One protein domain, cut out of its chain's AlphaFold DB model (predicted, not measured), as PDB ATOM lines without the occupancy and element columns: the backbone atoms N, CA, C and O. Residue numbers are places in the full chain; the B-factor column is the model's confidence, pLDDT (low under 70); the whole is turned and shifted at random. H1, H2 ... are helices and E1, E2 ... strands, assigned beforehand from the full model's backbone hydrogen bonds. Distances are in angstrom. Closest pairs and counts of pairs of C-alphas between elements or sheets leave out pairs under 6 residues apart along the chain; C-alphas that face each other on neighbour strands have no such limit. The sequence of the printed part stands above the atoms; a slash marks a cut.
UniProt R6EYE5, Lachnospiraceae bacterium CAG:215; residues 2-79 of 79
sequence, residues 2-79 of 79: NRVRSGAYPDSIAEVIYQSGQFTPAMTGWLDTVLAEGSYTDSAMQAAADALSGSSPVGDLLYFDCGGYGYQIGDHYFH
ATOM      1  N   ASN A   2       1.638 -29.875  48.186       93.31
ATOM      2  CA  ASN A   2       1.825 -28.625  48.948       93.31
ATOM      3  C   ASN A   2       1.373 -27.374  48.184       93.31
ATOM      4  O   ASN A   2       0.625 -26.576  48.732       93.31
ATOM      5  N   ARG A   3       1.717 -27.268  46.892       93.38
ATOM      6  CA  ARG A   3       1.245 -26.183  46.013       93.38
ATOM      7  C   ARG A   3      -0.283 -26.061  46.008       93.38
ATOM      8  O   ARG A   3      -0.787 -25.009  46.375       93.38
ATOM      9  N   VAL A   4      -0.987 -27.164  45.748       92.56
ATOM     10  CA  VAL A   4      -2.463 -27.245  45.787       92.56
ATOM     11  C   VAL A   4      -3.033 -26.777  47.136       92.56
ATOM     12  O   VAL A   4      -4.063 -26.120  47.180       92.56
ATOM     13  N   ARG A   5      -2.352 -27.073  48.253       91.06
ATOM     14  CA  ARG A   5      -2.787 -26.680  49.610       91.06
ATOM     15  C   ARG A   5      -2.433 -25.240  50.000       91.06
ATOM     16  O   ARG A   5      -3.057 -24.693  50.899       91.06
ATOM     17  N   SER A   6      -1.427 -24.640  49.370       88.88
ATOM     18  CA  SER A   6      -0.839 -23.365  49.809       88.88
ATOM     19  C   SER A   6      -1.687 -22.126  49.502       88.88
ATOM     20  O   SER A   6      -1.428 -21.064  50.059       88.88
ATOM     21  N   GLY A   7      -2.648 -22.221  48.575       85.50
ATOM     22  CA  GLY A   7      -3.425 -21.079  48.076       85.50
ATOM     23  C   GLY A   7      -2.640 -20.088  47.199       85.50
ATOM     24  O   GLY A   7      -3.246 -19.232  46.565       85.50
ATOM     25  N   ALA A   8      -1.307 -20.204  47.122       89.38
ATOM     26  CA  ALA A   8      -0.456 -19.417  46.223       89.38
ATOM     27  C   ALA A   8      -0.409 -19.979  44.788       89.38
ATOM     28  O   ALA A   8       0.100 -19.333  43.875       89.38
ATOM     29  N   TYR A   9      -0.929 -21.192  44.604       90.75
ATOM     30  CA  TYR A   9      -1.004 -21.922  43.344       90.75
ATOM     31  C   TYR A   9      -2.462 -22.312  43.068       90.75
ATOM     32  O   TYR A   9      -3.287 -22.220  43.982       90.75
ATOM     33  N   PRO A  10      -2.782 -22.769  41.843       90.56
ATOM     34  CA  PRO A  10      -4.096 -23.319  41.536       90.56
ATOM     35  C   PRO A  10      -4.533 -24.417  42.514       90.56
ATOM     36  O   PRO A  10      -3.704 -25.134  43.088       90.56
ATOM     37  N   ASP A  11      -5.842 -24.556  42.689       90.94
ATOM     38  CA  ASP A  11      -6.471 -25.432  43.682       90.94
ATOM     39  C   ASP A  11      -6.718 -26.860  43.167       90.94
ATOM     40  O   ASP A  11      -7.208 -27.716  43.909       90.94
ATOM     41  N   SER A  12      -6.303 -27.164  41.932       92.06
ATOM     42  CA  SER A  12      -6.358 -28.509  41.363       92.06
ATOM     43  C   SER A  12      -4.977 -29.069  40.997       92.06
ATOM     44  O   SER A  12      -4.051 -28.364  40.595       92.06
ATOM     45  N   ILE A  13      -4.836 -30.397  41.113       91.75
ATOM     46  CA  ILE A  13      -3.602 -31.112  40.740       91.75
ATOM     47  C   ILE A  13      -3.284 -30.889  39.258       91.75
ATOM     48  O   ILE A  13      -2.132 -30.635  38.914       91.75
ATOM     49  N   ALA A  14      -4.301 -30.967  38.396       91.69
ATOM     50  CA  ALA A  14      -4.140 -30.782  36.961       91.69
ATOM     51  C   ALA A  14      -3.591 -29.386  36.644       91.69
ATOM     52  O   ALA A  14      -2.587 -29.271  35.949       91.69
ATOM     53  N   GLU A  15      -4.173 -28.327  37.206       91.44
ATOM     54  CA  GLU A  15      -3.699 -26.966  36.939       91.44
ATOM     55  C   GLU A  15      -2.286 -26.727  37.470       91.44
ATOM     56  O   GLU A  15      -1.490 -26.088  36.788       91.44
ATOM     57  N   VAL A  16      -1.928 -27.285  38.632       92.25
ATOM     58  CA  VAL A  16      -0.547 -27.213  39.141       92.25
ATOM     59  C   VAL A  16       0.438 -27.938  38.217       92.25
ATOM     60  O   VAL A  16       1.552 -27.450  38.022       92.25
ATOM     61  N   ILE A  17       0.056 -29.089  37.654       92.12
ATOM     62  CA  ILE A  17       0.900 -29.852  36.720       92.12
ATOM     63  C   ILE A  17       1.075 -29.099  35.394       92.12
ATOM     64  O   ILE A  17       2.196 -28.997  34.897       92.12
ATOM     65  N   TYR A  18      -0.011 -28.555  34.842       90.88
ATOM     66  CA  TYR A  18      -0.014 -27.867  33.545       90.88
ATOM     67  C   TYR A  18       0.382 -26.384  33.624       90.88
ATOM     68  O   TYR A  18       0.484 -25.716  32.592       90.88
ATOM     69  N   GLN A  19       0.637 -25.847  34.817       89.75
ATOM     70  CA  GLN A  19       1.118 -24.480  34.967       89.75
ATOM     71  C   GLN A  19       2.489 -24.316  34.289       89.75
ATOM     72  O   GLN A  19       3.427 -25.091  34.497       89.75
ATOM     73  N   SER A  20       2.611 -23.251  33.493       86.19
ATOM     74  CA  SER A  20       3.820 -22.960  32.722       86.19
ATOM     75  C   SER A  20       5.071 -22.905  33.608       86.19
ATOM     76  O   SER A  20       5.081 -22.270  34.667       86.19
ATOM     77  N   GLY A  21       6.125 -23.594  33.174       83.75
ATOM     78  CA  GLY A  21       7.428 -23.643  33.835       83.75
ATOM     79  C   GLY A  21       7.501 -24.513  35.094       83.75
ATOM     80  O   GLY A  21       8.574 -24.594  35.680       83.75
ATOM     81  N   GLN A  22       6.409 -25.161  35.522       84.69
ATOM     82  CA  GLN A  22       6.433 -26.021  36.714       84.69
ATOM     83  C   GLN A  22       6.972 -27.419  36.401       84.69
ATOM     84  O   GLN A  22       7.847 -27.915  37.105       84.69
ATOM     85  N   PHE A  23       6.447 -28.042  35.341       88.19
ATOM     86  CA  PHE A  23       6.808 -29.393  34.922       88.19
ATOM     87  C   PHE A  23       6.989 -29.438  33.405       88.19
ATOM     88  O   PHE A  23       6.020 -29.532  32.653       88.19
ATOM     89  N   THR A  24       8.244 -29.429  32.945       87.50
ATOM     90  CA  THR A  24       8.599 -29.568  31.520       87.50
ATOM     91  C   THR A  24       7.846 -30.710  30.812       87.50
ATOM     92  O   THR A  24       7.316 -30.462  29.731       87.50
ATOM     93  N   PRO A  25       7.695 -31.913  31.413       86.69
ATOM     94  CA  PRO A  25       6.878 -33.006  30.871       86.69
ATOM     95  C   PRO A  25       5.461 -32.654  30.413       86.69
ATOM     96  O   PRO A  25       5.006 -33.150  29.382       86.69
ATOM     97  N   ALA A  26       4.759 -31.823  31.184       87.44
ATOM     98  CA  ALA A  26       3.368 -31.467  30.921       87.44
ATOM     99  C   ALA A  26       3.245 -30.486  29.747       87.44
ATOM    100  O   ALA A  26       2.211 -30.422  29.092       87.44
ATOM    101  N   MET A  27       4.311 -29.736  29.459       86.44
ATOM    102  CA  MET A  27       4.329 -28.726  28.400       86.44
ATOM    103  C   MET A  27       4.829 -29.263  27.057       86.44
ATOM    104  O   MET A  27       4.572 -28.650  26.024       86.44
ATOM    105  N   THR A  28       5.565 -30.375  27.049       88.06
ATOM    106  CA  THR A  28       6.171 -30.940  25.830       88.06
ATOM    107  C   THR A  28       5.321 -32.024  25.164       88.06
ATOM    108  O   THR A  28       5.740 -32.573  24.148       88.06
ATOM    109  N   GLY A  29       4.158 -32.366  25.732       86.06
ATOM    110  CA  GLY A  29       3.338 -33.508  25.304       86.06
ATOM    111  C   GLY A  29       3.893 -34.869  25.742       86.06
ATOM    112  O   GLY A  29       3.264 -35.895  25.506       86.06
ATOM    113  N   TRP A  30       5.048 -34.904  26.420       90.44
ATOM    114  CA  TRP A  30       5.627 -36.153  26.923       90.44
ATOM    115  C   TRP A  30       4.741 -36.803  27.993       90.44
ATOM    116  O   TRP A  30       4.600 -38.025  28.003       90.44
ATOM    117  N   LEU A  31       4.100 -35.999  28.850       89.88
ATOM    118  CA  LEU A  31       3.138 -36.508  29.829       89.88
ATOM    119  C   LEU A  31       1.977 -37.253  29.150       89.88
ATOM    120  O   LEU A  31       1.619 -38.340  29.594       89.88
ATOM    121  N   ASP A  32       1.438 -36.713  28.056       90.44
ATOM    122  CA  ASP A  32       0.328 -37.336  27.326       90.44
ATOM    123  C   ASP A  32       0.749 -38.681  26.714       90.44
ATOM    124  O   ASP A  32      -0.006 -39.652  26.770       90.44
ATOM    125  N   THR A  33       1.983 -38.776  26.206       91.00
ATOM    126  CA  THR A  33       2.563 -40.041  25.732       91.00
ATOM    127  C   THR A  33       2.673 -41.069  26.856       91.00
ATOM    128  O   THR A  33       2.213 -42.197  26.697       91.00
ATOM    129  N   VAL A  34       3.226 -40.689  28.014       90.56
ATOM    130  CA  VAL A  34       3.359 -41.601  29.166       90.56
ATOM    131  C   VAL A  34       1.992 -42.093  29.644       90.56
ATOM    132  O   VAL A  34       1.851 -43.270  29.978       90.56
ATOM    133  N   LEU A  35       0.979 -41.220  29.649       89.62
ATOM    134  CA  LEU A  35      -0.394 -41.581  30.006       89.62
ATOM    135  C   LEU A  35      -1.019 -42.548  28.994       89.62
ATOM    136  O   LEU A  35      -1.686 -43.497  29.402       89.62
ATOM    137  N   ALA A  36      -0.798 -42.332  27.695       92.94
ATOM    138  CA  ALA A  36      -1.318 -43.198  26.639       92.94
ATOM    139  C   ALA A  36      -0.655 -44.585  26.630       92.94
ATOM    140  O   ALA A  36      -1.324 -45.588  26.384       92.94
ATOM    141  N   GLU A  37       0.647 -44.646  26.902       93.50
ATOM    142  CA  GLU A  37       1.416 -45.894  26.930       93.50
ATOM    143  C   GLU A  37       1.300 -46.645  28.264       93.50
ATOM    144  O   GLU A  37       1.590 -47.838  28.326       93.50
ATOM    145  N   GLY A  38       0.892 -45.964  29.339       89.94
ATOM    146  CA  GLY A  38       0.904 -46.529  30.689       89.94
ATOM    147  C   GLY A  38       2.318 -46.773  31.227       89.94
ATOM    148  O   GLY A  38       2.507 -47.609  32.106       89.94
ATOM    149  N   SER A  39       3.317 -46.050  30.711       90.31
ATOM    150  CA  SER A  39       4.753 -46.251  30.978       90.31
ATOM    151  C   SER A  39       5.225 -45.713  32.344       90.31
ATOM    152  O   SER A  39       6.403 -45.398  32.520       90.31
ATOM    153  N   TYR A  40       4.330 -45.562  33.325       90.44
ATOM    154  CA  TYR A  40       4.689 -45.155  34.685       90.44
ATOM    155  C   TYR A  40       5.271 -46.333  35.474       90.44
ATOM    156  O   TYR A  40       4.815 -47.467  35.364       90.44
ATOM    157  N   THR A  41       6.281 -46.070  36.304       93.19
ATOM    158  CA  THR A  41       6.846 -47.107  37.175       93.19
ATOM    159  C   THR A  41       5.957 -47.333  38.397       93.19
ATOM    160  O   THR A  41       5.354 -46.391  38.921       93.19
ATOM    161  N   ASP A  42       5.944 -48.561  38.921       94.56
ATOM    162  CA  ASP A  42       5.214 -48.892  40.156       94.56
ATOM    163  C   ASP A  42       5.653 -48.009  41.333       94.56
ATOM    164  O   ASP A  42       4.834 -47.554  42.131       94.56
ATOM    165  N   SER A  43       6.950 -47.696  41.410       94.75
ATOM    166  CA  SER A  43       7.508 -46.809  42.432       94.75
ATOM    167  C   SER A  43       6.979 -45.375  42.335       94.75
ATOM    168  O   SER A  43       6.705 -44.762  43.366       94.75
ATOM    169  N   ALA A  44       6.801 -44.839  41.122       92.94
ATOM    170  CA  ALA A  44       6.236 -43.507  40.923       92.94
ATOM    171  C   ALA A  44       4.748 -43.477  41.297       92.94
ATOM    172  O   ALA A  44       4.290 -42.525  41.930       92.94
ATOM    173  N   MET A  45       4.010 -44.541  40.964       94.19
ATOM    174  CA  MET A  45       2.598 -44.665  41.326       94.19
ATOM    175  C   MET A  45       2.405 -44.775  42.843       94.19
ATOM    176  O   MET A  45       1.555 -44.086  43.409       94.19
ATOM    177  N   GLN A  46       3.237 -45.572  43.521       95.69
ATOM    178  CA  GLN A  46       3.217 -45.673  44.981       95.69
ATOM    179  C   GLN A  46       3.542 -44.327  45.641       95.69
ATOM    180  O   GLN A  46       2.813 -43.890  46.527       95.69
ATOM    181  N   ALA A  47       4.576 -43.624  45.166       93.75
ATOM    182  CA  ALA A  47       4.933 -42.307  45.694       93.75
ATOM    183  C   ALA A  47       3.795 -41.280  45.525       93.75
ATOM    184  O   ALA A  47       3.557 -40.461  46.417       93.75
ATOM    185  N   ALA A  48       3.062 -41.333  44.406       93.69
ATOM    186  CA  ALA A  48       1.887 -40.492  44.194       93.69
ATOM    187  C   ALA A  48       0.754 -40.831  45.178       93.69
ATOM    188  O   ALA A  48       0.169 -39.919  45.768       93.69
ATOM    189  N   ALA A  49       0.472 -42.119  45.402       95.31
ATOM    190  CA  ALA A  49      -0.526 -42.564  46.376       95.31
ATOM    191  C   ALA A  49      -0.168 -42.125  47.807       95.31
ATOM    192  O   ALA A  49      -1.017 -41.584  48.521       95.31
ATOM    193  N   ASP A  50       1.099 -42.269  48.200       94.75
ATOM    194  CA  ASP A  50       1.592 -41.838  49.509       94.75
ATOM    195  C   ASP A  50       1.425 -40.320  49.685       94.75
ATOM    196  O   ASP A  50       0.904 -39.864  50.709       94.75
ATOM    197  N   ALA A  51       1.778 -39.528  48.667       93.88
ATOM    198  CA  ALA A  51       1.603 -38.077  48.691       93.88
ATOM    199  C   ALA A  51       0.126 -37.653  48.786       93.88
ATOM    200  O   ALA A  51      -0.197 -36.686  49.482       93.88
ATOM    201  N   LEU A  52      -0.778 -38.382  48.121       93.50
ATOM    202  CA  LEU A  52      -2.226 -38.163  48.212       93.50
ATOM    203  C   LEU A  52      -2.780 -38.526  49.596       93.50
ATOM    204  O   LEU A  52      -3.657 -37.827  50.099       93.50
ATOM    205  N   SER A  53      -2.235 -39.564  50.237       94.81
ATOM    206  CA  SER A  53      -2.594 -39.948  51.611       94.81
ATOM    207  C   SER A  53      -2.066 -38.986  52.686       94.81
ATOM    208  O   SER A  53      -2.460 -39.081  53.847       94.81
ATOM    209  N   GLY A  54      -1.207 -38.036  52.304       90.31
ATOM    210  CA  GLY A  54      -0.685 -36.989  53.181       90.31
ATOM    211  C   GLY A  54       0.791 -37.130  53.550       90.31
ATOM    212  O   GLY A  54       1.299 -36.271  54.269       90.31
ATOM    213  N   SER A  55       1.496 -38.146  53.044       92.94
ATOM    214  CA  SER A  55       2.946 -38.252  53.219       92.94
ATOM    215  C   SER A  55       3.652 -37.077  52.536       92.94
ATOM    216  O   SER A  55       3.400 -36.775  51.370       92.94
ATOM    217  N   SER A  56       4.537 -36.394  53.259       91.44
ATOM    218  CA  SER A  56       5.357 -35.320  52.700       91.44
ATOM    219  C   SER A  56       6.756 -35.345  53.315       91.44
ATOM    220  O   SER A  56       6.968 -34.756  54.378       91.44
ATOM    221  N   PRO A  57       7.735 -35.996  52.658       90.62
ATOM    222  CA  PRO A  57       9.127 -36.022  53.119       90.62
ATOM    223  C   PRO A  57       9.756 -34.628  53.228       90.62
ATOM    224  O   PRO A  57      10.725 -34.437  53.952       90.62
ATOM    225  N   VAL A  58       9.195 -33.656  52.506       91.88
ATOM    226  CA  VAL A  58       9.678 -32.275  52.407       91.88
ATOM    227  C   VAL A  58       8.843 -31.304  53.247       91.88
ATOM    228  O   VAL A  58       8.983 -30.096  53.105       91.88
ATOM    229  N   GLY A  59       7.939 -31.800  54.101       91.56
ATOM    230  CA  GLY A  59       7.051 -30.952  54.902       91.56
ATOM    231  C   GLY A  59       6.152 -30.078  54.022       91.56
ATOM    232  O   GLY A  59       5.487 -30.598  53.126       91.56
ATOM    233  N   ASP A  60       6.165 -28.765  54.251       91.44
ATOM    234  CA  ASP A  60       5.348 -27.775  53.528       91.44
ATOM    235  C   ASP A  60       6.117 -27.003  52.442       91.44
ATOM    236  O   ASP A  60       5.591 -26.045  51.873       91.44
ATOM    237  N   LEU A  61       7.348 -27.421  52.124       93.31
ATOM    238  CA  LEU A  61       8.187 -26.767  51.114       93.31
ATOM    239  C   LEU A  61       7.513 -26.797  49.730       93.31
ATOM    240  O   LEU A  61       6.795 -27.748  49.382       93.31
ATOM    241  N   LEU A  62       7.712 -25.731  48.950       93.12
ATOM    242  CA  LEU A  62       6.965 -25.466  47.708       93.12
ATOM    243  C   LEU A  62       7.847 -25.492  46.459       93.12
ATOM    244  O   LEU A  62       7.329 -25.652  45.343       93.12
ATOM    245  N   TYR A  63       9.157 -25.353  46.635       91.50
ATOM    246  CA  TYR A  63      10.122 -25.237  45.556       91.50
ATOM    247  C   TYR A  63      11.134 -26.374  45.628       91.50
ATOM    248  O   TYR A  63      11.417 -26.914  46.697       91.50
ATOM    249  N   PHE A  64      11.646 -26.755  44.460       93.38
ATOM    250  CA  PHE A  64      12.762 -27.676  44.365       93.38
ATOM    251  C   PHE A  64      13.626 -27.368  43.145       93.38
ATOM    252  O   PHE A  64      13.122 -26.864  42.139       93.38
ATOM    253  N   ASP A  65      14.911 -27.687  43.235       91.38
ATOM    254  CA  ASP A  65      15.880 -27.526  42.152       91.38
ATOM    255  C   ASP A  65      17.042 -28.538  42.273       91.38
ATOM    256  O   ASP A  65      17.141 -29.272  43.256       91.38
ATOM    257  N   CYS A  66      17.922 -28.580  41.264       89.62
ATOM    258  CA  CYS A  66      19.094 -29.471  41.211       89.62
ATOM    259  C   CYS A  66      20.435 -28.733  41.396       89.62
ATOM    260  O   CYS A  66      21.405 -29.039  40.699       89.62
ATOM    261  N   GLY A  67      20.513 -27.721  42.262       84.56
ATOM    262  CA  GLY A  67      21.782 -27.003  42.474       84.56
ATOM    263  C   GLY A  67      21.748 -25.821  43.440       84.56
ATOM    264  O   GLY A  67      22.671 -25.007  43.441       84.56
ATOM    265  N   GLY A  68      20.680 -25.690  44.208       83.50
ATOM    266  CA  GLY A  68      20.380 -24.573  45.078       83.50
ATOM    267  C   GLY A  68      20.669 -24.897  46.534       83.50
ATOM    268  O   GLY A  68      21.756 -25.347  46.894       83.50
ATOM    269  N   TYR A  69      19.704 -24.585  47.389       88.25
ATOM    270  CA  TYR A  69      19.843 -24.619  48.840       88.25
ATOM    271  C   TYR A  69      18.576 -25.173  49.492       88.25
ATOM    272  O   TYR A  69      17.509 -25.216  48.881       88.25
ATOM    273  N   GLY A  70      18.697 -25.562  50.762       91.44
ATOM    274  CA  GLY A  70      17.585 -26.055  51.568       91.44
ATOM    275  C   GLY A  70      17.741 -27.523  51.947       91.44
ATOM    276  O   GLY A  70      18.857 -28.028  52.086       91.44
ATOM    277  N   TYR A  71      16.615 -28.194  52.170       94.38
ATOM    278  CA  TYR A  71      16.581 -29.598  52.566       94.38
ATOM    279  C   TYR A  71      16.881 -30.493  51.361       94.38
ATOM    280  O   TYR A  71      16.208 -30.384  50.344       94.38
ATOM    281  N   GLN A  72      17.886 -31.363  51.453       94.31
ATOM    282  CA  GLN A  72      18.338 -32.173  50.320       94.31
ATOM    283  C   GLN A  72      17.814 -33.612  50.397       94.31
ATOM    284  O   GLN A  72      17.998 -34.291  51.410       94.31
ATOM    285  N   ILE A  73      17.238 -34.102  49.296       92.81
ATOM    286  CA  ILE A  73      16.946 -35.524  49.075       92.81
ATOM    287  C   ILE A  73      17.519 -35.912  47.710       92.81
ATOM    288  O   ILE A  73      17.041 -35.453  46.672       92.81
ATOM    289  N   GLY A  74      18.534 -36.780  47.703       93.06
ATOM    290  CA  GLY A  74      19.245 -37.140  46.475       93.06
ATOM    291  C   GLY A  74      19.854 -35.907  45.800       93.06
ATOM    292  O   GLY A  74      20.534 -35.114  46.453       93.06
ATOM    293  N   ASP A  75      19.567 -35.731  44.511       94.06
ATOM    294  CA  ASP A  75      20.056 -34.601  43.707       94.06
ATOM    295  C   ASP A  75      19.160 -33.352  43.793       94.06
ATOM    296  O   ASP A  75      19.429 -32.354  43.122       94.06
ATOM    297  N   HIS A  76      18.084 -33.391  44.585       94.19
ATOM    298  CA  HIS A  76      17.125 -32.294  44.694       94.19
ATOM    299  C   HIS A  76      17.231 -31.567  46.033       94.19
ATOM    300  O   HIS A  76      17.255 -32.188  47.099       94.19
ATOM    301  N   TYR A  77      17.237 -30.240  45.961       94.88
ATOM    302  CA  TYR A  77      17.120 -29.338  47.100       94.88
ATOM    303  C   TYR A  77      15.699 -28.801  47.172       94.88
ATOM    304  O   TYR A  77      15.142 -28.434  46.145       94.88
ATOM    305  N   PHE A  78      15.134 -28.738  48.373       94.88
ATOM    306  CA  PHE A  78      13.777 -28.274  48.647       94.88
ATOM    307  C   PHE A  78      13.807 -27.044  49.557       94.88
ATOM    308  O   PHE A  78      14.534 -27.038  50.557       94.88
ATOM    309  N   HIS A  79      12.993 -26.033  49.240       92.81
ATOM    310  CA  HIS A  79      12.874 -24.785  50.003       92.81
ATOM    311  C   HIS A  79      11.488 -24.123  49.872       92.81
ATOM    312  O   HIS A  79      10.641 -24.584  49.062       92.81
TER     313      HIS A  79
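Overview. This is residues 2 to 79 of the 79 residues of a protein of Lachnospiraceae bacterium CAG:215 (UniProt R6EYE5). The chain runs round in a loose, open ring with a hollow middle: five short helices, H1 to H5, are strung along it one after another with few contacts between them, and a small strand hairpin, E1 and E2, follows after a long loop. The ends come back near each other, with C-alphas 2 and 79 11.7 A apart. The printed part has 78 residues, in the order H1 H2 H3 H4 H5 E1 E2; the sheet, E1 - E2, is antiparallel and the class is mostly helix. It is only just compact, close to loose, with a radius of gyration of the C-alphas of 13.4 A and spans of 35 by 28 by 26 A.

Along the chain. H1, residues 2 to 6, begins with C-alpha 2 at (1.825, -28.625, 48.948). H2 is residues 13 to 18, H3 residues 24 to 27 and H4 residues 30 to 37, 10.6 A long. H5, residues 42 to 53, is 16.5 A long. E1 is residues 71 to 73; E2, residues 76 to 78, ends with C-alpha 78 at (13.777, -28.274, 48.647).

Arrangement. H1 and H2 only just touch, with 3 pairs of C-alphas within 8 A, the closest Val 4 and Ile 13 at 6.5 A. H2 and H3 only just touch, only at the corner, the closest C-alphas being Tyr 18 and Ala 26 at 5.6 A. H3 and H4 are close but not clearly touching, the closest C-alphas being Pro 25 and Leu 31 at 5.2 A. H5 touches no helix. In the hairpin, E1 and E2 are antiparallel at 149 degrees, with N 71 and O 78 2.9 A apart, within hydrogen-bond range. Every O i to N i+4 pair is within range in H1, H2, H4 and H5; H3 is too short for one.

Size, cuts and confidence. The C-alphas farthest apart, Ala 36 and Tyr 69, are 35.9 A apart. The printed part has no cut. The link from H5 to E1, 17 residues, is long. Residues 40 to 46, of which 42 to 46 belong to H5, stand free. No printed residue is under 70 in pLDDT.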